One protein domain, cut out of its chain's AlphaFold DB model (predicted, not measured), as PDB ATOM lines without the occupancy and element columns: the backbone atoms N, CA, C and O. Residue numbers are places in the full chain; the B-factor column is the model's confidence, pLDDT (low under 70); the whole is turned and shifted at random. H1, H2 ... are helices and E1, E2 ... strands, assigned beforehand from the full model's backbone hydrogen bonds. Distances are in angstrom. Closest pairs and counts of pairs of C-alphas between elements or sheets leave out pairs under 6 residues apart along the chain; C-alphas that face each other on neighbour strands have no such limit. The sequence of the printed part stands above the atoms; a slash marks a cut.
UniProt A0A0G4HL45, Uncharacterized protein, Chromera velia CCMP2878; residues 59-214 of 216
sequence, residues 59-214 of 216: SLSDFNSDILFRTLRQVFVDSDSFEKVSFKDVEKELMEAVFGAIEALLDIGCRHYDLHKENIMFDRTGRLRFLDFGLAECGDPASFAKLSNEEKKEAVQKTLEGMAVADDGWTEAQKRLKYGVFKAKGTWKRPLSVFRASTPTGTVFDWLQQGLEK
ATOM      1  N   SER A  59       1.730 -30.374 -24.807       91.31
ATOM      2  CA  SER A  59       0.632 -29.885 -23.977       91.31
ATOM      3  C   SER A  59      -0.080 -31.024 -23.257       91.31
ATOM      4  O   SER A  59      -0.003 -32.196 -23.638       91.31
ATOM      5  N   LEU A  60      -0.819 -30.677 -22.210       89.12
ATOM      6  CA  LEU A  60      -1.726 -31.593 -21.542       89.12
ATOM      7  C   LEU A  60      -2.884 -31.997 -22.467       89.12
ATOM      8  O   LEU A  60      -3.383 -33.119 -22.373       89.12
ATOM      9  N   SER A  61      -3.264 -31.135 -23.415       86.81
ATOM     10  CA  SER A  61      -4.201 -31.481 -24.490       86.81
ATOM     11  C   SER A  61      -3.696 -32.666 -25.327       86.81
ATOM     12  O   SER A  61      -4.440 -33.630 -25.521       86.81
ATOM     13  N   ASP A  62      -2.417 -32.651 -25.727       83.75
ATOM     14  CA  ASP A  62      -1.772 -33.753 -26.463       83.75
ATOM     15  C   ASP A  62      -1.668 -35.025 -25.611       83.75
ATOM     16  O   ASP A  62      -1.871 -36.142 -26.085       83.75
ATOM     17  N   PHE A  63      -1.360 -34.865 -24.324       78.31
ATOM     18  CA  PHE A  63      -1.260 -35.987 -23.393       78.31
ATOM     19  C   PHE A  63      -2.611 -36.703 -23.222       78.31
ATOM     20  O   PHE A  63      -2.678 -37.938 -23.264       78.31
ATOM     21  N   ASN A  64      -3.695 -35.930 -23.095       73.94
ATOM     22  CA  ASN A  64      -5.056 -36.448 -22.989       73.94
ATOM     23  C   ASN A  64      -5.511 -37.160 -24.263       73.94
ATOM     24  O   ASN A  64      -6.126 -38.217 -24.159       73.94
ATOM     25  N   SER A  65      -5.219 -36.618 -25.446       68.12
ATOM     26  CA  SER A  65      -5.673 -37.190 -26.719       68.12
ATOM     27  C   SER A  65      -4.872 -38.425 -27.155       68.12
ATOM     28  O   SER A  65      -5.470 -39.402 -27.616       68.12
ATOM     29  N   ASP A  66      -3.548 -38.425 -26.968       64.12
ATOM     30  CA  ASP A  66      -2.663 -39.455 -27.523       64.12
ATOM     31  C   ASP A  66      -2.210 -40.503 -26.496       64.12
ATOM     32  O   ASP A  66      -2.302 -41.708 -26.757       64.12
ATOM     33  N   ILE A  67      -1.737 -40.095 -25.314       59.94
ATOM     34  CA  ILE A  67      -1.189 -41.047 -24.332       59.94
ATOM     35  C   ILE A  67      -2.300 -41.758 -23.570       59.94
ATOM     36  O   ILE A  67      -2.300 -42.993 -23.504       59.94
ATOM     37  N   LEU A  68      -3.244 -41.004 -23.005       60.59
ATOM     38  CA  LEU A  68      -4.279 -41.561 -22.130       60.59
ATOM     39  C   LEU A  68      -5.222 -42.512 -22.880       60.59
ATOM     40  O   LEU A  68      -5.561 -43.572 -22.351       60.59
ATOM     41  N   PHE A  69      -5.579 -42.211 -24.133       55.53
ATOM     42  CA  PHE A  69      -6.480 -43.069 -24.913       55.53
ATOM     43  C   PHE A  69      -5.800 -44.244 -25.620       55.53
ATOM     44  O   PHE A  69      -6.389 -45.328 -25.678       55.53
ATOM     45  N   ARG A  70      -4.598 -44.063 -26.185       58.06
ATOM     46  CA  ARG A  70      -3.964 -45.096 -27.032       58.06
ATOM     47  C   ARG A  70      -2.921 -45.923 -26.299       58.06
ATOM     48  O   ARG A  70      -2.772 -47.104 -26.599       58.06
ATOM     49  N   THR A  71      -2.232 -45.321 -25.337       55.00
ATOM     50  CA  THR A  71      -0.997 -45.886 -24.787       55.00
ATOM     51  C   THR A  71      -1.227 -46.469 -23.389       55.00
ATOM     52  O   THR A  71      -0.888 -47.624 -23.160       55.00
ATOM     53  N   LEU A  72      -1.917 -45.757 -22.483       56.84
ATOM     54  CA  LEU A  72      -2.204 -46.203 -21.095       56.84
ATOM     55  C   LEU A  72      -3.249 -47.319 -20.961       56.84
ATOM     56  O   LEU A  72      -3.429 -47.864 -19.873       56.84
ATOM     57  N   ARG A  73      -3.893 -47.731 -22.061       55.62
ATOM     58  CA  ARG A  73      -4.675 -48.980 -22.108       55.62
ATOM     59  C   ARG A  73      -3.808 -50.236 -22.262       55.62
ATOM     60  O   ARG A  73      -4.304 -51.332 -22.015       55.62
ATOM     61  N   GLN A  74      -2.545 -50.097 -22.666       56.41
ATOM     62  CA  GLN A  74      -1.582 -51.196 -22.703       56.41
ATOM     63  C   GLN A  74      -0.849 -51.249 -21.355       56.41
ATOM     64  O   GLN A  74      -0.567 -50.215 -20.757       56.41
ATOM     65  N   VAL A  75      -0.613 -52.452 -20.826       55.19
ATOM     66  CA  VAL A  75      -0.021 -52.642 -19.492       55.19
ATOM     67  C   VAL A  75       1.375 -52.025 -19.460       55.19
ATOM     68  O   VAL A  75       2.285 -52.528 -20.110       55.19
ATOM     69  N   PHE A  76       1.530 -50.960 -18.681       62.00
ATOM     70  CA  PHE A  76       2.815 -50.331 -18.434       62.00
ATOM     71  C   PHE A  76       3.546 -50.998 -17.289       62.00
ATOM     72  O   PHE A  76       2.934 -51.399 -16.299       62.00
ATOM     73  N   VAL A  77       4.863 -51.054 -17.427       61.03
ATOM     74  CA  VAL A  77       5.797 -51.449 -16.385       61.03
ATOM     75  C   VAL A  77       6.759 -50.271 -16.196       61.03
ATOM     76  O   VAL A  77       7.299 -49.752 -17.176       61.03
ATOM     77  N   ASP A  78       6.898 -49.786 -14.964       58.22
ATOM     78  CA  ASP A  78       7.939 -48.833 -14.576       58.22
ATOM     79  C   ASP A  78       9.293 -49.488 -14.883       58.22
ATOM     80  O   ASP A  78       9.552 -50.621 -14.476       58.22
ATOM     81  N   SER A  79      10.123 -48.811 -15.672       58.38
ATOM     82  CA  SER A  79      11.392 -49.370 -16.148       58.38
ATOM     83  C   SER A  79      12.428 -49.559 -15.040       58.38
ATOM     84  O   SER A  79      13.300 -50.417 -15.178       58.38
ATOM     85  N   ASP A  80      12.309 -48.811 -13.942       59.94
ATOM     86  CA  ASP A  80      13.222 -48.875 -12.805       59.94
ATOM     87  C   ASP A  80      12.762 -49.924 -11.782       59.94
ATOM     88  O   ASP A  80      13.582 -50.658 -11.226       59.94
ATOM     89  N   SER A  81      11.453 -49.993 -11.505       61.47
ATOM     90  CA  SER A  81      10.902 -50.847 -10.438       61.47
ATOM     91  C   SER A  81      10.253 -52.142 -10.928       61.47
ATOM     92  O   SER A  81       9.955 -53.023 -10.122       61.47
ATOM     93  N   PHE A  82      10.025 -52.275 -12.234       64.38
ATOM     94  CA  PHE A  82       9.219 -53.333 -12.843       64.38
ATOM     95  C   PHE A  82       7.769 -53.413 -12.321       64.38
ATOM     96  O   PHE A  82       7.071 -54.408 -12.544       64.38
ATOM     97  N   GLU A  83       7.279 -52.364 -11.655       69.00
ATOM     98  CA  GLU A  83       5.908 -52.302 -11.152       69.00
ATOM     99  C   GLU A  83       4.933 -51.817 -12.223       69.00
ATOM    100  O   GLU A  83       5.271 -51.023 -13.099       69.00
ATOM    101  N   LYS A  84       3.682 -52.279 -12.155       71.25
ATOM    102  CA  LYS A  84       2.654 -51.806 -13.083       71.25
ATOM    103  C   LYS A  84       2.239 -50.384 -12.735       71.25
ATOM    104  O   LYS A  84       1.730 -50.152 -11.644       71.25
ATOM    105  N   VAL A  85       2.353 -49.470 -13.695       74.56
ATOM    106  CA  VAL A  85       1.815 -48.111 -13.561       74.56
ATOM    107  C   VAL A  85       0.355 -48.126 -13.996       74.56
ATOM    108  O   VAL A  85       0.051 -48.424 -15.154       74.56
ATOM    109  N   SER A  86      -0.568 -47.838 -13.076       77.00
ATOM    110  CA  SER A  86      -1.988 -47.754 -13.419       77.00
ATOM    111  C   SER A  86      -2.356 -46.361 -13.934       77.00
ATOM    112  O   SER A  86      -1.773 -45.355 -13.535       77.00
ATOM    113  N   PHE A  87      -3.383 -46.285 -14.784       76.94
ATOM    114  CA  PHE A  87      -3.953 -45.013 -15.244       76.94
ATOM    115  C   PHE A  87      -4.318 -44.086 -14.075       76.94
ATOM    116  O   PHE A  87      -4.056 -42.890 -14.127       76.94
ATOM    117  N   LYS A  88      -4.877 -44.654 -13.000       81.06
ATOM    118  CA  LYS A  88      -5.281 -43.902 -11.808       81.06
ATOM    119  C   LYS A  88      -4.092 -43.278 -11.082       81.06
ATOM    120  O   LYS A  88      -4.241 -42.204 -10.513       81.06
ATOM    121  N   ASP A  89      -2.928 -43.927 -11.100       83.69
ATOM    122  CA  ASP A  89      -1.717 -43.382 -10.477       83.69
ATOM    123  C   ASP A  89      -1.166 -42.205 -11.282       83.69
ATOM    124  O   ASP A  89      -0.787 -41.189 -10.701       83.69
ATOM    125  N   VAL A  90      -1.199 -42.309 -12.616       83.56
ATOM    126  CA  VAL A  90      -0.815 -41.219 -13.527       83.56
ATOM    127  C   VAL A  90      -1.740 -40.020 -13.363       83.56
ATOM    128  O   VAL A  90      -1.268 -38.902 -13.174       83.56
ATOM    129  N   GLU A  91      -3.050 -40.252 -13.413       84.50
ATOM    130  CA  GLU A  91      -4.068 -39.219 -13.222       84.50
ATOM    131  C   GLU A  91      -3.895 -38.530 -11.867       84.50
ATOM    132  O   GLU A  91      -3.852 -37.303 -11.788       84.50
ATOM    133  N   LYS A  92      -3.695 -39.312 -10.803       88.31
ATOM    134  CA  LYS A  92      -3.413 -38.786  -9.470       88.31
ATOM    135  C   LYS A  92      -2.169 -37.914  -9.433       88.31
ATOM    136  O   LYS A  92      -2.228 -36.813  -8.895       88.31
ATOM    137  N   GLU A  93      -1.046 -38.385  -9.960       91.50
ATOM    138  CA  GLU A  93       0.195 -37.614  -9.926       91.50
ATOM    139  C   GLU A  93       0.083 -36.325 -10.755       91.50
ATOM    140  O   GLU A  93       0.537 -35.267 -10.316       91.50
ATOM    141  N   LEU A  94      -0.573 -36.395 -11.915       91.00
ATOM    142  CA  LEU A  94      -0.854 -35.240 -12.759       91.00
ATOM    143  C   LEU A  94      -1.705 -34.202 -12.021       91.00
ATOM    144  O   LEU A  94      -1.339 -33.028 -11.984       91.00
ATOM    145  N   MET A  95      -2.807 -34.622 -11.397       91.56
ATOM    146  CA  MET A  95      -3.657 -33.707 -10.640       91.56
ATOM    147  C   MET A  95      -2.905 -33.124  -9.444       91.56
ATOM    148  O   MET A  95      -2.939 -31.915  -9.234       91.56
ATOM    149  N   GLU A  96      -2.132 -33.928  -8.710       94.38
ATOM    150  CA  GLU A  96      -1.269 -33.421  -7.637       94.38
ATOM    151  C   GLU A  96      -0.265 -32.364  -8.134       94.38
ATOM    152  O   GLU A  96      -0.003 -31.393  -7.420       94.38
ATOM    153  N   ALA A  97       0.272 -32.515  -9.350       96.12
ATOM    154  CA  ALA A  97       1.136 -31.515  -9.974       96.12
ATOM    155  C   ALA A  97       0.375 -30.226 -10.319       96.12
ATOM    156  O   ALA A  97       0.853 -29.147  -9.972       96.12
ATOM    157  N   VAL A  98      -0.806 -30.329 -10.938       95.19
ATOM    158  CA  VAL A  98      -1.659 -29.178 -11.285       95.19
ATOM    159  C   VAL A  98      -2.066 -28.404 -10.032       95.19
ATOM    160  O   VAL A  98      -1.793 -27.209  -9.937       95.19
ATOM    161  N   PHE A  99      -2.662 -29.072  -9.039       95.44
ATOM    162  CA  PHE A  99      -3.077 -28.422  -7.793       95.44
ATOM    163  C   PHE A  99      -1.885 -27.808  -7.060       95.44
ATOM    164  O   PHE A  99      -1.976 -26.681  -6.582       95.44
ATOM    165  N   GLY A 100      -0.752 -28.516  -6.999       97.06
ATOM    166  CA  GLY A 100       0.455 -27.999  -6.361       97.06
ATOM    167  C   GLY A 100       1.004 -26.752  -7.056       97.06
ATOM    168  O   GLY A 100       1.405 -25.810  -6.375       97.06
ATOM    169  N   ALA A 101       0.967 -26.716  -8.389       97.88
ATOM    170  CA  ALA A 101       1.367 -25.557  -9.179       97.88
ATOM    171  C   ALA A 101       0.418 -24.362  -8.984       97.88
ATOM    172  O   ALA A 101       0.893 -23.243  -8.806       97.88
ATOM    173  N   ILE A 102      -0.902 -24.583  -8.938       96.94
ATOM    174  CA  ILE A 102      -1.887 -23.524  -8.643       96.94
ATOM    175  C   ILE A 102      -1.669 -22.964  -7.237       96.94
ATOM    176  O   ILE A 102      -1.610 -21.750  -7.058       96.94
ATOM    177  N   GLU A 103      -1.520 -23.827  -6.231       97.44
ATOM    178  CA  GLU A 103      -1.244 -23.386  -4.862       97.44
ATOM    179  C   GLU A 103       0.065 -22.581  -4.793       97.44
ATOM    180  O   GLU A 103       0.091 -21.519  -4.179       97.44
ATOM    181  N   ALA A 104       1.127 -23.026  -5.475       98.12
ATOM    182  CA  ALA A 104       2.394 -22.299  -5.538       98.12
ATOM    183  C   ALA A 104       2.279 -20.933  -6.233       98.12
ATOM    184  O   ALA A 104       2.893 -19.973  -5.775       98.12
ATOM    185  N   LEU A 105       1.491 -20.840  -7.309       97.31
ATOM    186  CA  LEU A 105       1.223 -19.587  -8.018       97.31
ATOM    187  C   LEU A 105       0.456 -18.595  -7.128       97.31
ATOM    188  O   LEU A 105       0.807 -17.420  -7.047       97.31
ATOM    189  N   LEU A 106      -0.555 -19.085  -6.415       96.44
ATOM    190  CA  LEU A 106      -1.359 -18.272  -5.508       96.44
ATOM    191  C   LEU A 106      -0.547 -17.749  -4.315       96.44
ATOM    192  O   LEU A 106      -0.699 -16.590  -3.935       96.44
ATOM    193  N   ASP A 107       0.354 -18.560  -3.752       96.88
ATOM    194  CA  ASP A 107       1.193 -18.149  -2.618       96.88
ATOM    195  C   ASP A 107       2.170 -17.014  -2.946       96.88
ATOM    196  O   ASP A 107       2.546 -16.259  -2.049       96.88
ATOM    197  N   ILE A 108       2.557 -16.862  -4.215       96.00
ATOM    198  CA  ILE A 108       3.377 -15.730  -4.679       96.00
ATOM    199  C   ILE A 108       2.516 -14.529  -5.104       96.00
ATOM    200  O   ILE A 108       3.019 -13.604  -5.740       96.00
ATOM    201  N   GLY A 109       1.223 -14.549  -4.760       94.50
ATOM    202  CA  GLY A 109       0.264 -13.484  -5.033       94.50
ATOM    203  C   GLY A 109      -0.275 -13.466  -6.464       94.50
ATOM    204  O   GLY A 109      -0.916 -12.483  -6.830       94.50
ATOM    205  N   CYS A 110      -0.038 -14.506  -7.268       94.75
ATOM    206  CA  CYS A 110      -0.387 -14.525  -8.688       94.75
ATOM    207  C   CYS A 110      -1.600 -15.404  -9.010       94.75
ATOM    208  O   CYS A 110      -1.880 -16.401  -8.345       94.75
ATOM    209  N   ARG A 111      -2.312 -15.047 -10.080       93.75
ATOM    210  CA  ARG A 111      -3.425 -15.798 -10.676       93.75
ATOM    211  C   ARG A 111      -3.262 -15.823 -12.188       93.75
ATOM    212  O   ARG A 111      -2.887 -14.815 -12.772       93.75
ATOM    213  N   HIS A 112      -3.552 -16.967 -12.803       94.12
ATOM    214  CA  HIS A 112      -3.372 -17.165 -14.245       94.12
ATOM    215  C   HIS A 112      -4.542 -16.632 -15.087       94.12
ATOM    216  O   HIS A 112      -4.330 -16.104 -16.168       94.12
ATOM    217  N   TYR A 113      -5.774 -16.795 -14.591       92.19
ATOM    218  CA  TYR A 113      -7.059 -16.484 -15.246       92.19
ATOM    219  C   TYR A 113      -7.389 -17.205 -16.561       92.19
ATOM    220  O   TYR A 113      -8.571 -17.336 -16.852       92.19
ATOM    221  N   ASP A 114      -6.405 -17.738 -17.285       92.12
ATOM    222  CA  ASP A 114      -6.630 -18.505 -18.524       92.12
ATOM    223  C   ASP A 114      -6.051 -19.926 -18.475       92.12
ATOM    224  O   ASP A 114      -5.334 -20.385 -19.364       92.12
ATOM    225  N   LEU A 115      -6.259 -20.617 -17.352       92.00
ATOM    226  CA  LEU A 115      -5.687 -21.946 -17.174       92.00
ATOM    227  C   LEU A 115      -6.588 -23.011 -17.814       92.00
ATOM    228  O   LEU A 115      -7.658 -23.332 -17.300       92.00
ATOM    229  N   HIS A 116      -6.120 -23.601 -18.912       90.00
ATOM    230  CA  HIS A 116      -6.743 -24.739 -19.593       90.00
ATOM    231  C   HIS A 116      -5.674 -25.710 -20.130       90.00
ATOM    232  O   HIS A 116      -4.475 -25.475 -20.006       90.00
ATOM    233  N   LYS A 117      -6.087 -26.857 -20.684       90.00
ATOM    234  CA  LYS A 117      -5.185 -27.979 -21.030       90.00
ATOM    235  C   LYS A 117      -4.144 -27.655 -22.116       90.00
ATOM    236  O   LYS A 117      -3.135 -28.346 -22.211       90.00
ATOM    237  N   GLU A 118      -4.379 -26.648 -22.946       90.56
ATOM    238  CA  GLU A 118      -3.415 -26.154 -23.934       90.56
ATOM    239  C   GLU A 118      -2.351 -25.253 -23.280       90.56
ATOM    240  O   GLU A 118      -1.187 -25.322 -23.665       90.56
ATOM    241  N   ASN A 119      -2.721 -24.522 -22.221       94.69
ATOM    242  CA  ASN A 119      -1.834 -23.669 -21.417       94.69
ATOM    243  C   ASN A 119      -1.128 -24.426 -20.279       94.69
ATOM    244  O   ASN A 119      -0.469 -23.840 -19.422       94.69
ATOM    245  N   ILE A 120      -1.235 -25.755 -20.268       94.69
ATOM    246  CA  ILE A 120      -0.478 -26.634 -19.381       94.69
ATOM    247  C   ILE A 120       0.395 -27.508 -20.261       94.69
ATOM    248  O   ILE A 120      -0.101 -28.270 -21.086       94.69
ATOM    249  N   MET A 121       1.703 -27.420 -20.077       95.00
ATOM    250  CA  MET A 121       2.674 -28.167 -20.861       95.00
ATOM    251  C   MET A 121       3.659 -28.909 -19.970       95.00
ATOM    252  O   MET A 121       3.740 -28.693 -18.762       95.00
ATOM    253  N   PHE A 122       4.434 -29.787 -20.594       94.56
ATOM    254  CA  PHE A 122       5.561 -30.455 -19.971       94.56
ATOM    255  C   PHE A 122       6.876 -29.907 -20.525       94.56
ATOM    256  O   PHE A 122       7.030 -29.746 -21.740       94.56
ATOM    257  N   ASP A 123       7.838 -29.638 -19.644       94.50
ATOM    258  CA  ASP A 123       9.212 -29.351 -20.046       94.50
ATOM    259  C   ASP A 123       9.884 -30.605 -20.634       94.50
ATOM    260  O   ASP A 123       9.345 -31.715 -20.615       94.50
ATOM    261  N   ARG A 124      11.105 -30.447 -21.153       91.94
ATOM    262  CA  ARG A 124      11.850 -31.546 -21.802       91.94
ATOM    263  C   ARG A 124      12.235 -32.667 -20.835       91.94
ATOM    264  O   ARG A 124      12.698 -33.711 -21.279       91.94
ATOM    265  N   THR A 125      12.079 -32.446 -19.534       92.56
ATOM    266  CA  THR A 125      12.325 -33.431 -18.480       92.56
ATOM    267  C   THR A 125      11.035 -34.063 -17.961       92.56
ATOM    268  O   THR A 125      11.112 -34.970 -17.143       92.56
ATOM    269  N   GLY A 126       9.861 -33.635 -18.434       93.19
ATOM    270  CA  GLY A 126       8.566 -34.141 -17.983       93.19
ATOM    271  C   GLY A 126       8.012 -33.435 -16.745       93.19
ATOM    272  O   GLY A 126       7.161 -33.997 -16.054       93.19
ATOM    273  N   ARG A 127       8.494 -32.231 -16.414       96.00
ATOM    274  CA  ARG A 127       7.893 -31.401 -15.357       96.00
ATOM    275  C   ARG A 127       6.756 -30.571 -15.924       96.00
ATOM    276  O   ARG A 127       6.860 -30.067 -17.035       96.00
ATOM    277  N   LEU A 128       5.716 -30.369 -15.130       96.50
ATOM    278  CA  LEU A 128       4.577 -29.544 -15.513       96.50
ATOM    279  C   LEU A 128       4.933 -28.045 -15.483       96.50
ATOM    280  O   LEU A 128       5.618 -27.580 -14.566       96.50
ATOM    281  N   ARG A 129       4.451 -27.298 -16.479       97.75
ATOM    282  CA  ARG A 129       4.578 -25.844 -16.619       97.75
ATOM    283  C   ARG A 129       3.251 -25.222 -17.049       97.75
ATOM    284  O   ARG A 129       2.535 -25.822 -17.848       97.75
ATOM    285  N   PHE A 130       2.952 -24.030 -16.547       97.12
ATOM    286  CA  PHE A 130       1.876 -23.184 -17.068       97.12
ATOM    287  C   PHE A 130       2.424 -22.224 -18.125       97.12
ATOM    288  O   PHE A 130       3.583 -21.815 -18.042       97.12
ATOM    289  N   LEU A 131       1.600 -21.908 -19.118       95.31
ATOM    290  CA  LEU A 131       1.903 -21.059 -20.265       95.31
ATOM    291  C   LEU A 131       0.839 -19.990 -20.461       95.31
ATOM    292  O   LEU A 131      -0.290 -20.190 -20.043       95.31
ATOM    293  N   ASP A 132       1.201 -18.955 -21.220       94.00
ATOM    294  CA  ASP A 132       0.316 -17.863 -21.629       94.00
ATOM    295  C   ASP A 132      -0.166 -17.044 -20.429       94.00
ATOM    296  O   ASP A 132      -1.292 -17.133 -19.938       94.00
ATOM    297  N   PHE A 133       0.750 -16.216 -19.931       94.38
ATOM    298  CA  PHE A 133       0.481 -15.332 -18.804       94.38
ATOM    299  C   PHE A 133      -0.128 -13.996 -19.262       94.38
ATOM    300  O   PHE A 133      -0.125 -13.029 -18.496       94.38
ATOM    301  N   GLY A 134      -0.660 -13.914 -20.489       90.25
ATOM    302  CA  GLY A 134      -1.220 -12.685 -21.055       90.25
ATOM    303  C   GLY A 134      -2.392 -12.116 -20.248       90.25
ATOM    304  O   GLY A 134      -2.552 -10.896 -20.167       90.25
ATOM    305  N   LEU A 135      -3.171 -12.985 -19.590       90.75
ATOM    306  CA  LEU A 135      -4.278 -12.607 -18.701       90.75
ATOM    307  C   LEU A 135      -3.933 -12.694 -17.209       90.75
ATOM    308  O   LEU A 135      -4.797 -12.451 -16.367       90.75
ATOM    309  N   ALA A 136      -2.692 -13.030 -16.862       92.69
ATOM    310  CA  ALA A 136      -2.309 -13.221 -15.476       92.69
ATOM    311  C   ALA A 136      -2.217 -11.895 -14.706       92.69
ATOM    312  O   ALA A 136      -1.830 -10.849 -15.233       92.69
ATOM    313  N   GLU A 137      -2.497 -11.956 -13.406       90.56
ATOM    314  CA  GLU A 137      -2.298 -10.831 -12.494       90.56
ATOM    315  C   GLU A 137      -1.540 -11.285 -11.256       90.56
ATOM    316  O   GLU A 137      -1.790 -12.364 -10.717       90.56
ATOM    317  N   CYS A 138      -0.655 -10.422 -10.764       89.19
ATOM    318  CA  CYS A 138       0.026 -10.608  -9.493       89.19
ATOM    319  C   CYS A 138      -0.237  -9.408  -8.584       89.19
ATOM    320  O   CYS A 138      -0.113  -8.253  -9.000       89.19
ATOM    321  N   GLY A 139      -0.617  -9.696  -7.343       87.06
ATOM    322  CA  GLY A 139      -0.740  -8.730  -6.259       87.06
ATOM    323  C   GLY A 139       0.346  -8.923  -5.201       87.06
ATOM    324  O   GLY A 139       1.304  -9.666  -5.391       87.06
ATOM    325  N   ASP A 140       0.172  -8.262  -4.059       86.00
ATOM    326  CA  ASP A 140       1.058  -8.424  -2.905       86.00
ATOM    327  C   ASP A 140       0.918  -9.840  -2.293       86.00
ATOM    328  O   ASP A 140      -0.162 -10.179  -1.785       86.00
ATOM    329  N   PRO A 141       1.990 -10.661  -2.266       87.88
ATOM    330  CA  PRO A 141       1.956 -11.990  -1.656       87.88
ATOM    331  C   PRO A 141       1.532 -11.959  -0.182       87.88
ATOM    332  O   PRO A 141       0.840 -12.866   0.288       87.88
ATOM    333  N   ALA A 142       1.889 -10.906   0.564       89.06
ATOM    334  CA  ALA A 142       1.525 -10.783   1.974       89.06
ATOM    335  C   ALA A 142       0.014 -10.589   2.167       89.06
ATOM    336  O   ALA A 142      -0.540 -10.993   3.192       89.06
ATOM    337  N   SER A 143      -0.665 -10.009   1.179       88.25
ATOM    338  CA  SER A 143      -2.121  -9.902   1.162       88.25
ATOM    339  C   SER A 143      -2.770 -11.273   0.966       88.25
ATOM    340  O   SER A 143      -3.683 -11.620   1.715       88.25
ATOM    341  N   PHE A 144      -2.244 -12.111   0.062       90.88
ATOM    342  CA  PHE A 144      -2.722 -13.491  -0.088       90.88
ATOM    343  C   PHE A 144      -2.415 -14.350   1.149       90.88
ATOM    344  O   PHE A 144      -3.243 -15.151   1.586       90.88
ATOM    345  N   ALA A 145      -1.253 -14.157   1.777       91.38
ATOM    346  CA  ALA A 145      -0.846 -14.905   2.964       91.38
ATOM    347  C   ALA A 145      -1.833 -14.767   4.138       91.38
ATOM    348  O   ALA A 145      -2.011 -15.740   4.874       91.38
ATOM    349  N   LYS A 146      -2.490 -13.604   4.267       95.81
ATOM    350  CA  LYS A 146      -3.480 -13.279   5.311       95.81
ATOM    351  C   LYS A 146      -4.842 -13.947   5.119       95.81
ATOM    352  O   LYS A 146      -5.617 -13.969   6.071       95.81
ATOM    353  N   LEU A 147      -5.139 -14.461   3.925       94.94
ATOM    354  CA  LEU A 147      -6.397 -15.153   3.662       94.94
ATOM    355  C   LEU A 147      -6.537 -16.391   4.554       94.94
ATOM    356  O   LEU A 147      -5.563 -17.107   4.824       94.94
ATOM    357  N   SER A 148      -7.770 -16.666   4.965       96.75
ATOM    358  CA  SER A 148      -8.137 -17.916   5.619       96.75
ATOM    359  C   SER A 148      -7.879 -19.113   4.704       96.75
ATOM    360  O   SER A 148      -7.770 -19.010   3.479       96.75
ATOM    361  N   ASN A 149      -7.782 -20.294   5.305       96.00
ATOM    362  CA  ASN A 149      -7.605 -21.538   4.567       96.00
ATOM    363  C   ASN A 149      -8.753 -21.773   3.566       96.00
ATOM    364  O   ASN A 149      -8.524 -22.276   2.469       96.00
ATOM    365  N   GLU A 150      -9.970 -21.377   3.924       95.56
ATOM    366  CA  GLU A 150     -11.185 -21.508   3.123       95.56
ATOM    367  C   GLU A 150     -11.163 -20.566   1.912       95.56
ATOM    368  O   GLU A 150     -11.382 -21.022   0.792       95.56
ATOM    369  N   GLU A 151     -10.784 -19.298   2.096       95.81
ATOM    370  CA  GLU A 151     -10.620 -18.336   0.991       95.81
ATOM    371  C   GLU A 151      -9.532 -18.779   0.002       95.81
ATOM    372  O   GLU A 151      -9.689 -18.656  -1.215       95.81
ATOM    373  N   LYS A 152      -8.428 -19.349   0.501       95.88
ATOM    374  CA  LYS A 152      -7.371 -19.885  -0.368       95.88
ATOM    375  C   LYS A 152      -7.853 -21.089  -1.175       95.88
ATOM    376  O   LYS A 152      -7.519 -21.206  -2.351       95.88
ATOM    377  N   LYS A 153      -8.663 -21.972  -0.580       94.69
ATOM    378  CA  LYS A 153      -9.286 -23.087  -1.312       94.69
ATOM    379  C   LYS A 153     -10.242 -22.602  -2.389       94.69
ATOM    380  O   LYS A 153     -10.229 -23.161  -3.481       94.69
ATOM    381  N   GLU A 154     -11.044 -21.586  -2.090       93.62
ATOM    382  CA  GLU A 154     -11.953 -20.980  -3.062       93.62
ATOM    383  C   GLU A 154     -11.171 -20.376  -4.237       93.62
ATOM    384  O   GLU A 154     -11.542 -20.568  -5.391       93.62
ATOM    385  N   ALA A 155     -10.035 -19.720  -3.973       93.38
ATOM    386  CA  ALA A 155      -9.161 -19.209  -5.030       93.38
ATOM    387  C   ALA A 155      -8.597 -20.325  -5.932       93.38
ATOM    388  O   ALA A 155      -8.539 -20.159  -7.153       93.38
ATOM    389  N   VAL A 156      -8.227 -21.477  -5.356       93.56
ATOM    390  CA  VAL A 156      -7.834 -22.667  -6.133       93.56
ATOM    391  C   VAL A 156      -8.997 -23.147  -7.006       93.56
ATOM    392  O   VAL A 156      -8.800 -23.388  -8.192       93.56
ATOM    393  N   GLN A 157     -10.210 -23.236  -6.455       90.00
ATOM    394  CA  GLN A 157     -11.395 -23.702  -7.190       90.00
ATOM    395  C   GLN A 157     -11.756 -22.788  -8.355       90.00
ATOM    396  O   GLN A 157     -11.914 -23.276  -9.465       90.00
ATOM    397  N   LYS A 158     -11.772 -21.470  -8.145       89.69
ATOM    398  CA  LYS A 158     -12.007 -20.497  -9.223       89.69
ATOM    399  C   LYS A 158     -10.982 -20.607 -10.349       89.69
ATOM    400  O   LYS A 158     -11.320 -20.411 -11.508       89.69
ATOM    401  N   THR A 159      -9.736 -20.951 -10.022       89.25
ATOM    402  CA  THR A 159      -8.698 -21.193 -11.039       89.25
ATOM    403  C   THR A 159      -8.988 -22.464 -11.852       89.25
ATOM    404  O   THR A 159      -8.626 -22.542 -13.020       89.25
ATOM    405  N   LEU A 160      -9.657 -23.452 -11.252       85.44
ATOM    406  CA  LEU A 160      -9.995 -24.732 -11.878       85.44
ATOM    407  C   LEU A 160     -11.324 -24.731 -12.629       85.44
ATOM    408  O   LEU A 160     -11.514 -25.600 -13.468       85.44
ATOM    409  N   GLU A 161     -12.229 -23.784 -12.372       79.06
ATOM    410  CA  GLU A 161     -13.519 -23.690 -13.077       79.06
ATOM    411  C   GLU A 161     -13.349 -23.570 -14.607       79.06
ATOM    412  O   GLU A 161     -14.221 -24.007 -15.355       79.06
ATOM    413  N   GLY A 162     -12.205 -23.058 -15.083       66.25
ATOM    414  CA  GLY A 162     -11.825 -23.048 -16.505       66.25
ATOM    415  C   GLY A 162     -11.133 -24.328 -17.008       66.25
ATOM    416  O   GLY A 162     -11.010 -24.540 -18.216       66.25
ATOM    417  N   MET A 163     -10.703 -25.219 -16.110       73.12
ATOM    418  CA  MET A 163     -10.000 -26.455 -16.444       73.12
ATOM    419  C   MET A 163     -10.971 -27.633 -16.576       73.12
ATOM    420  O   MET A 163     -11.294 -28.300 -15.597       73.12
ATOM    421  N   ALA A 164     -11.300 -28.022 -17.809       62.09
ATOM    422  CA  ALA A 164     -12.034 -29.262 -18.118       62.09
ATOM    423  C   ALA A 164     -11.255 -30.572 -17.808       62.09
ATOM    424  O   ALA A 164     -11.529 -31.615 -18.399       62.09
ATOM    425  N   VAL A 165     -10.232 -30.511 -16.950       58.72
ATOM    426  CA  VAL A 165      -9.338 -31.627 -16.601       58.72
ATOM    427  C   VAL A 165      -9.609 -32.159 -15.193       58.72
ATOM    428  O   VAL A 165      -9.392 -33.340 -14.947       58.72
ATOM    429  N   ALA A 166     -10.092 -31.322 -14.271       61.00
ATOM    430  CA  ALA A 166     -10.483 -31.794 -12.949       61.00
ATOM    431  C   ALA A 166     -11.890 -32.393 -13.034       61.00
ATOM    432  O   ALA A 166     -12.850 -31.678 -13.310       61.00
ATOM    433  N   ASP A 167     -12.019 -33.700 -12.803       68.69
ATOM    434  CA  ASP A 167     -13.333 -34.286 -12.562       68.69
ATOM    435  C   ASP A 167     -13.918 -33.787 -11.222       68.69
ATOM    436  O   ASP A 167     -13.231 -33.186 -10.379       68.69
ATOM    437  N   ASP A 168     -15.206 -34.053 -11.005       71.25
ATOM    438  CA  ASP A 168     -15.881 -33.702  -9.750       71.25
ATOM    439  C   ASP A 168     -15.179 -34.333  -8.530       71.25
ATOM    440  O   ASP A 168     -15.160 -33.759  -7.440       71.25
ATOM    441  N   GLY A 169     -14.543 -35.497  -8.704       80.94
ATOM    442  CA  GLY A 169     -13.857 -36.234  -7.645       80.94
ATOM    443  C   GLY A 169     -12.639 -35.498  -7.083       80.94
ATOM    444  O   GLY A 169     -12.484 -35.405  -5.861       80.94
ATOM    445  N   TRP A 170     -11.792 -34.942  -7.947       82.94
ATOM    446  CA  TRP A 170     -10.602 -34.188  -7.547       82.94
ATOM    447  C   TRP A 170     -10.942 -32.843  -6.916       82.94
ATOM    448  O   TRP A 170     -10.321 -32.451  -5.921       82.94
ATOM    449  N   THR A 171     -11.966 -32.169  -7.436       80.31
ATOM    450  CA  THR A 171     -12.473 -30.920  -6.858       80.31
ATOM    451  C   THR A 171     -13.003 -31.153  -5.439       80.31
ATOM    452  O   THR A 171     -12.666 -30.416  -4.508       80.31
ATOM    453  N   GLU A 172     -13.755 -32.235  -5.223       84.38
ATOM    454  CA  GLU A 172     -14.224 -32.627  -3.890       84.38
ATOM    455  C   GLU A 172     -13.089 -33.082  -2.961       84.38
ATOM    456  O   GLU A 172     -13.106 -32.789  -1.761       84.38
ATOM    457  N   ALA A 173     -12.068 -33.763  -3.488       83.88
ATOM    458  CA  ALA A 173     -10.884 -34.120  -2.711       83.88
ATOM    459  C   ALA A 173     -10.136 -32.867  -2.220       83.88
ATOM    460  O   ALA A 173      -9.779 -32.791  -1.040       83.88
ATOM    461  N   GLN A 174      -9.960 -31.859  -3.080       88.81
ATOM    462  CA  GLN A 174      -9.308 -30.600  -2.713       88.81
ATOM    463  C   GLN A 174     -10.076 -29.846  -1.619       88.81
ATOM    464  O   GLN A 174      -9.453 -29.370  -0.667       88.81
ATOM    465  N   LYS A 175     -11.416 -29.817  -1.674       87.56
ATOM    466  CA  LYS A 175     -12.263 -29.197  -0.633       87.56
ATOM    467  C   LYS A 175     -11.985 -29.754   0.765       87.56
ATOM    468  O   LYS A 175     -11.978 -29.002   1.745       87.56
ATOM    469  N   ARG A 176     -11.732 -31.064   0.860       91.00
ATOM    470  CA  ARG A 176     -11.536 -31.790   2.130       91.00
ATOM    471  C   ARG A 176     -10.139 -31.620   2.727       91.00
ATOM    472  O   ARG A 176      -9.987 -31.718   3.942       91.00
ATOM    473  N   LEU A 177      -9.123 -31.379   1.904       91.69
ATOM    474  CA  LEU A 177      -7.735 -31.213   2.350       91.69
ATOM    475  C   LEU A 177      -7.474 -29.789   2.845       91.69
ATOM    476  O   LEU A 177      -8.272 -28.902   2.591       91.69
ATOM    477  N   LYS A 178      -6.391 -29.532   3.586       95.19
ATOM    478  CA  LYS A 178      -5.967 -28.148   3.887       95.19
ATOM    479  C   LYS A 178      -5.294 -27.530   2.659       95.19
ATOM    480  O   LYS A 178      -4.682 -28.255   1.878       95.19
ATOM    481  N   TYR A 179      -5.374 -26.208   2.520       96.38
ATOM    482  CA  TYR A 179      -4.605 -25.491   1.506       96.38
ATOM    483  C   TYR A 179      -3.104 -25.747   1.697       96.38
ATOM    484  O   TYR A 179      -2.606 -25.783   2.826       96.38
ATOM    485  N   GLY A 180      -2.386 -25.925   0.591       95.81
ATOM    486  CA  GLY A 180      -0.942 -26.133   0.571       95.81
ATOM    487  C   GLY A 180      -0.523 -27.601   0.680       95.81
ATOM    488  O   GLY A 180       0.674 -27.888   0.619       95.81
ATOM    489  N   VAL A 181      -1.468 -28.538   0.838       96.75
ATOM    490  CA  VAL A 181      -1.166 -29.979   0.882       96.75
ATOM    491  C   VAL A 181      -0.572 -30.455  -0.442       96.75
ATOM    492  O   VAL A 181       0.373 -31.244  -0.427       96.75
ATOM    493  N   PHE A 182      -1.073 -29.973  -1.582       96.00
ATOM    494  CA  PHE A 182      -0.540 -30.352  -2.890       96.00
ATOM    495  C   PHE A 182       0.789 -29.653  -3.163       96.00
ATOM    496  O   PHE A 182       1.749 -30.287  -3.603       96.00
ATOM    497  N   LYS A 183       0.894 -28.373  -2.791       96.56
ATOM    498  CA  LYS A 183       2.132 -27.598  -2.854       96.56
ATOM    499  C   LYS A 183       3.268 -28.289  -2.099       96.56
ATOM    500  O   LYS A 183       4.379 -28.406  -2.611       96.56
ATOM    501  N   ALA A 184       2.994 -28.786  -0.893       97.12
ATOM    502  CA  ALA A 184       3.985 -29.458  -0.056       97.12
ATOM    503  C   ALA A 184       4.561 -30.734  -0.699       97.12
ATOM    504  O   ALA A 184       5.694 -31.102  -0.397       97.12
ATOM    505  N   LYS A 185       3.825 -31.386  -1.611       96.31
ATOM    506  CA  LYS A 185       4.326 -32.548  -2.366       96.31
ATOM    507  C   LYS A 185       5.365 -32.174  -3.421       96.31
ATOM    508  O   LYS A 185       6.159 -33.024  -3.815       96.31
ATOM    509  N   GLY A 186       5.351 -30.930  -3.907       96.50
ATOM    510  CA  GLY A 186       6.303 -30.450  -4.908       96.50
ATOM    511  C   GLY A 186       6.225 -31.177  -6.253       96.50
ATOM    512  O   GLY A 186       7.206 -31.171  -6.992       96.50
ATOM    513  N   THR A 187       5.102 -31.829  -6.580       96.56
ATOM    514  CA  THR A 187       5.011 -32.731  -7.740       96.56
ATOM    515  C   THR A 187       5.312 -32.022  -9.069       96.56
ATOM    516  O   THR A 187       6.015 -32.590  -9.894       96.56
ATOM    517  N   TRP A 188       4.921 -30.753  -9.251       96.88
ATOM    518  CA  TRP A 188       5.242 -29.972 -10.465       96.88
ATOM    519  C   TRP A 188       6.739 -29.650 -10.628       96.88
ATOM    520  O   TRP A 188       7.195 -29.325 -11.724       96.88
ATOM    521  N   LYS A 189       7.533 -29.739  -9.550       96.38
ATOM    522  CA  LYS A 189       8.980 -29.454  -9.579       96.38
ATOM    523  C   LYS A 189       9.810 -30.632 -10.087       96.38
ATOM    524  O   LYS A 189      10.998 -30.466 -10.375       96.38
ATOM    525  N   ARG A 190       9.217 -31.821 -10.195       95.75
ATOM    526  CA  ARG A 190       9.900 -33.052 -10.607       95.75
ATOM    527  C   ARG A 190       9.241 -33.664 -11.845       95.75
ATOM    528  O   ARG A 190       8.061 -33.420 -12.078       95.75
ATOM    529  N   PRO A 191      10.003 -34.421 -12.652       94.19
ATOM    530  CA  PRO A 191       9.426 -35.231 -13.713       94.19
ATOM    531  C   PRO A 191       8.300 -36.113 -13.178       94.19
ATOM    532  O   PRO A 191       8.470 -36.748 -12.129       94.19
ATOM    533  N   LEU A 192       7.167 -36.158 -13.882       91.31
ATOM    534  CA  LEU A 192       6.104 -37.101 -13.537       91.31
ATOM    535  C   LEU A 192       6.575 -38.534 -13.803       91.31
ATOM    536  O   LEU A 192       7.262 -38.810 -14.790       91.31
ATOM    537  N   SER A 193       6.188 -39.459 -12.931       88.00
ATOM    538  CA  SER A 193       6.599 -40.863 -12.998       88.00
ATOM    539  C   SER A 193       6.154 -41.552 -14.286       88.00
ATOM    540  O   SER A 193       6.882 -42.410 -14.781       88.00
ATOM    541  N   VAL A 194       5.029 -41.126 -14.876       84.25
ATOM    542  CA  VAL A 194       4.522 -41.662 -16.150       84.25
ATOM    543  C   VAL A 194       5.554 -41.590 -17.269       84.25
ATOM    544  O   VAL A 194       5.595 -42.479 -18.111       84.25
ATOM    545  N   PHE A 195       6.435 -40.587 -17.266       86.38
ATOM    546  CA  PHE A 195       7.458 -40.462 -18.300       86.38
ATOM    547  C   PHE A 195       8.519 -41.572 -18.220       86.38
ATOM    548  O   PHE A 195       9.133 -41.885 -19.231       86.38
ATOM    549  N   ARG A 196       8.677 -42.246 -17.074       82.81
ATOM    550  CA  ARG A 196       9.553 -43.427 -16.925       82.81
ATOM    551  C   ARG A 196       8.885 -44.740 -17.342       82.81
ATOM    552  O   ARG A 196       9.537 -45.786 -17.386       82.81
ATOM    553  N   ALA A 197       7.586 -44.706 -17.631       78.81
ATOM    554  CA  ALA A 197       6.845 -45.890 -18.023       78.81
ATOM    555  C   ALA A 197       7.262 -46.342 -19.434       78.81
ATOM    556  O   ALA A 197       7.416 -45.527 -20.349       78.81
ATOM    557  N   SER A 198       7.442 -47.654 -19.605       74.94
ATOM    558  CA  SER A 198       7.832 -48.261 -20.885       74.94
ATOM    559  C   SER A 198       6.659 -48.950 -21.581       74.94
ATOM    560  O   SER A 198       5.902 -49.694 -20.958       74.94
ATOM    561  N   THR A 199       6.537 -48.723 -22.885       68.12
ATOM    562  CA  THR A 199       5.677 -49.456 -23.818       68.12
ATOM    563  C   THR A 199       6.505 -50.474 -24.616       68.12
ATOM    564  O   THR A 199       7.734 -50.386 -24.661       68.12
ATOM    565  N   PRO A 200       5.865 -51.410 -25.341       69.06
ATOM    566  CA  PRO A 200       6.564 -52.264 -26.304       69.06
ATOM    567  C   PRO A 200       7.281 -51.508 -27.438       69.06
ATOM    568  O   PRO A 200       8.100 -52.100 -28.134       69.06
ATOM    569  N   THR A 201       6.953 -50.231 -27.665       69.44
ATOM    570  CA  THR A 201       7.475 -49.413 -28.771       69.44
ATOM    571  C   THR A 201       8.432 -48.303 -28.325       69.44
ATOM    572  O   THR A 201       8.888 -47.543 -29.175       69.44
ATOM    573  N   GLY A 202       8.737 -48.194 -27.029       75.75
ATOM    574  CA  GLY A 202       9.609 -47.159 -26.465       75.75
ATOM    575  C   GLY A 202       9.152 -46.727 -25.075       75.75
ATOM    576  O   GLY A 202       8.377 -47.411 -24.418       75.75
ATOM    577  N   THR A 203       9.612 -45.579 -24.604       79.62
ATOM    578  CA  THR A 203       9.155 -44.983 -23.344       79.62
ATOM    579  C   THR A 203       8.111 -43.898 -23.595       79.62
ATOM    580  O   THR A 203       8.039 -43.308 -24.676       79.62
ATOM    581  N   VAL A 204       7.302 -43.575 -22.584       80.88
ATOM    582  CA  VAL A 204       6.449 -42.372 -22.646       80.88
ATOM    583  C   VAL A 204       7.312 -41.108 -22.768       80.88
ATOM    584  O   VAL A 204       6.903 -40.127 -23.392       80.88
ATOM    585  N   PHE A 205       8.535 -41.132 -22.233       85.38
ATOM    586  CA  PHE A 205       9.513 -40.072 -22.449       85.38
ATOM    587  C   PHE A 205       9.889 -39.899 -23.926       85.38
ATOM    588  O   PHE A 205       9.990 -38.766 -24.385       85.38
ATOM    589  N   ASP A 206      10.015 -40.973 -24.708       84.44
ATOM    590  CA  ASP A 206      10.304 -40.860 -26.144       84.44
ATOM    591  C   ASP A 206       9.170 -40.143 -26.890       84.44
ATOM    592  O   ASP A 206       9.430 -39.299 -27.747       84.44
ATOM    593  N   TRP A 207       7.906 -40.395 -26.523       81.69
ATOM    594  CA  TRP A 207       6.763 -39.627 -27.041       81.69
ATOM    595  C   TRP A 207       6.875 -38.136 -26.700       81.69
ATOM    596  O   TRP A 207       6.615 -37.277 -27.552       81.69
ATOM    597  N   LEU A 208       7.293 -37.827 -25.467       82.62
ATOM    598  CA  LEU A 208       7.496 -36.452 -25.018       82.62
ATOM    599  C   LEU A 208       8.578 -35.781 -25.875       82.62
ATOM    600  O   LEU A 208       8.377 -34.666 -26.358       82.62
ATOM    601  N   GLN A 209       9.685 -36.484 -26.140       83.19
ATOM    602  CA  GLN A 209      10.784 -35.970 -26.958       83.19
ATOM    603  C   GLN A 209      10.418 -35.818 -28.440       83.19
ATOM    604  O   GLN A 209      10.822 -34.834 -29.056       83.19
ATOM    605  N   GLN A 210       9.596 -36.703 -29.015       79.75
ATOM    606  CA  GLN A 210       9.141 -36.584 -30.412       79.75
ATOM    607  C   GLN A 210       8.367 -35.285 -30.686       79.75
ATOM    608  O   GLN A 210       8.352 -34.796 -31.818       79.75
ATOM    609  N   GLY A 211       7.733 -34.691 -29.666       63.72
ATOM    610  CA  GLY A 211       7.131 -33.356 -29.778       63.72
ATOM    611  C   GLY A 211       8.127 -32.251 -30.119       63.72
ATOM    612  O   GLY A 211       7.755 -31.247 -30.711       63.72
ATOM    613  N   LEU A 212       9.408 -32.459 -29.823       64.19
ATOM    614  CA  LEU A 212      10.469 -31.491 -30.081       64.19
ATOM    615  C   LEU A 212      11.041 -31.591 -31.502       64.19
ATOM    616  O   LEU A 212      11.718 -30.667 -31.950       64.19
ATOM    617  N   GLU A 213      10.813 -32.691 -32.215       64.81
ATOM    618  CA  GLU A 213      11.351 -32.891 -33.569       64.81
ATOM    619  C   GLU A 213      10.405 -32.357 -34.646       64.81
ATOM    620  O   GLU A 213      10.847 -31.834 -35.669       64.81
ATOM    621  N   LYS A 214       9.097 -32.412 -34.386       56.69
ATOM    622  CA  LYS A 214       8.077 -31.761 -35.209       56.69
ATOM    623  C   LYS A 214       8.004 -30.290 -34.810       56.69
ATOM    624  O   LYS A 214       7.169 -29.912 -33.999       56.69
TER     625      LYS A 214
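This is residues 59 to 214 of the 216 residues of an uncharacterized protein of Chromera velia CCMP2878 (UniProt A0A0G4HL45). One long helix, H2, forms the spine of an elongated body. The short helices H3, H4 and H6 pack on its later half, with H5 beside H4, while H7 packs on its first turns and joins H8 and the small strand pair E1 and E4 at that end. The small hairpin of E2 and E3 lies beside the middle of H2, and H1 reaches from this hairpin toward the end with E1 and E4. The printed part has 156 residues, in the order H1 E1 H2 E2 E3 H3 H4 H5 H6 H7 E4 H8, with two antiparallel two-stranded sheets, E1 - E4 and E2 - E3, and is mostly helix. It is compact, with a radius of gyration of the C-alphas of 16.3 A, and spans 51 by 33 by 24 A, only just elongated.

H1, residues 60 to 71, begins at C-alpha 60 (-1.726, -31.593, -21.542) and is 14.7 A long. E1 is residues 76 to 78. H2, residues 87 to 107, runs 30.1 A from C-alpha 87 (-3.953, -45.013, -15.244). E2 is residues 120 to 122, E3 128 to 130 and H3 141 to 145. H4, residues 149 to 160, is 16.9 A long, and H5, residues 168 to 176, 12.8 A. H6 is residues 181 to 185, H7 193 to 196 and E4 197 to 199. H8, residues 204 to 210, is 10.1 A long and ends at C-alpha 210 (9.141, -36.584, -30.412).

H2 is the hub. It touches H6 with residues 96 to 104 alone, the closest C-alphas being those of Gly 100 and Lys 183, 3.9 A apart. Residues 99 to 106 touch H4 at a steep tilt of 64 degrees, closest at Ile 102 and Val 156, C-alphas 6.5 A apart. H2 touches H3 at Asp 107 and Pro 141, closest C-alphas 6.3 A apart, and only just touches H7, with 3 pairs of C-alphas within 8 A, closest at Val 90 and Val 194, 6.0 A. H4 and H5, a helical hairpin, only just touch, with 3 such pairs, closest at Lys 153 and Lys 175, 6.8 A. H7 touches H8, the closest C-alphas being those of Phe 195 and Phe 205, 4.6 A apart. H1 touches no helix; its Leu 60 and Ile 120 of E2 have C-alphas 5.6 A apart. In the hairpin of E2 and E3, N 121 and O 129 are 2.9 A apart, within hydrogen-bond range; between antiparallel E1 and E4, N 198 and O 77 are 3.2 A apart. Every O i to N i+4 pair is within range in H2, H3, H4, H5 and H8, against 6 of 8 in H1 and 0 of 1 in H6, which has 1 of 2 O i to N i+3 pairs; H7 is too short for an O i to N i+4 pair.

The two C-alphas farthest apart, those of Ser 143 and Pro 200, are 51.2 A apart. The printed part has no cut. The link from H2 to E2, residues 108 to 119, is long. Mean pLDDT of the printed part is 84.3; residues 65 to 83, 162, 164 to 167, 199 to 201 and 211 to 214 are under 70.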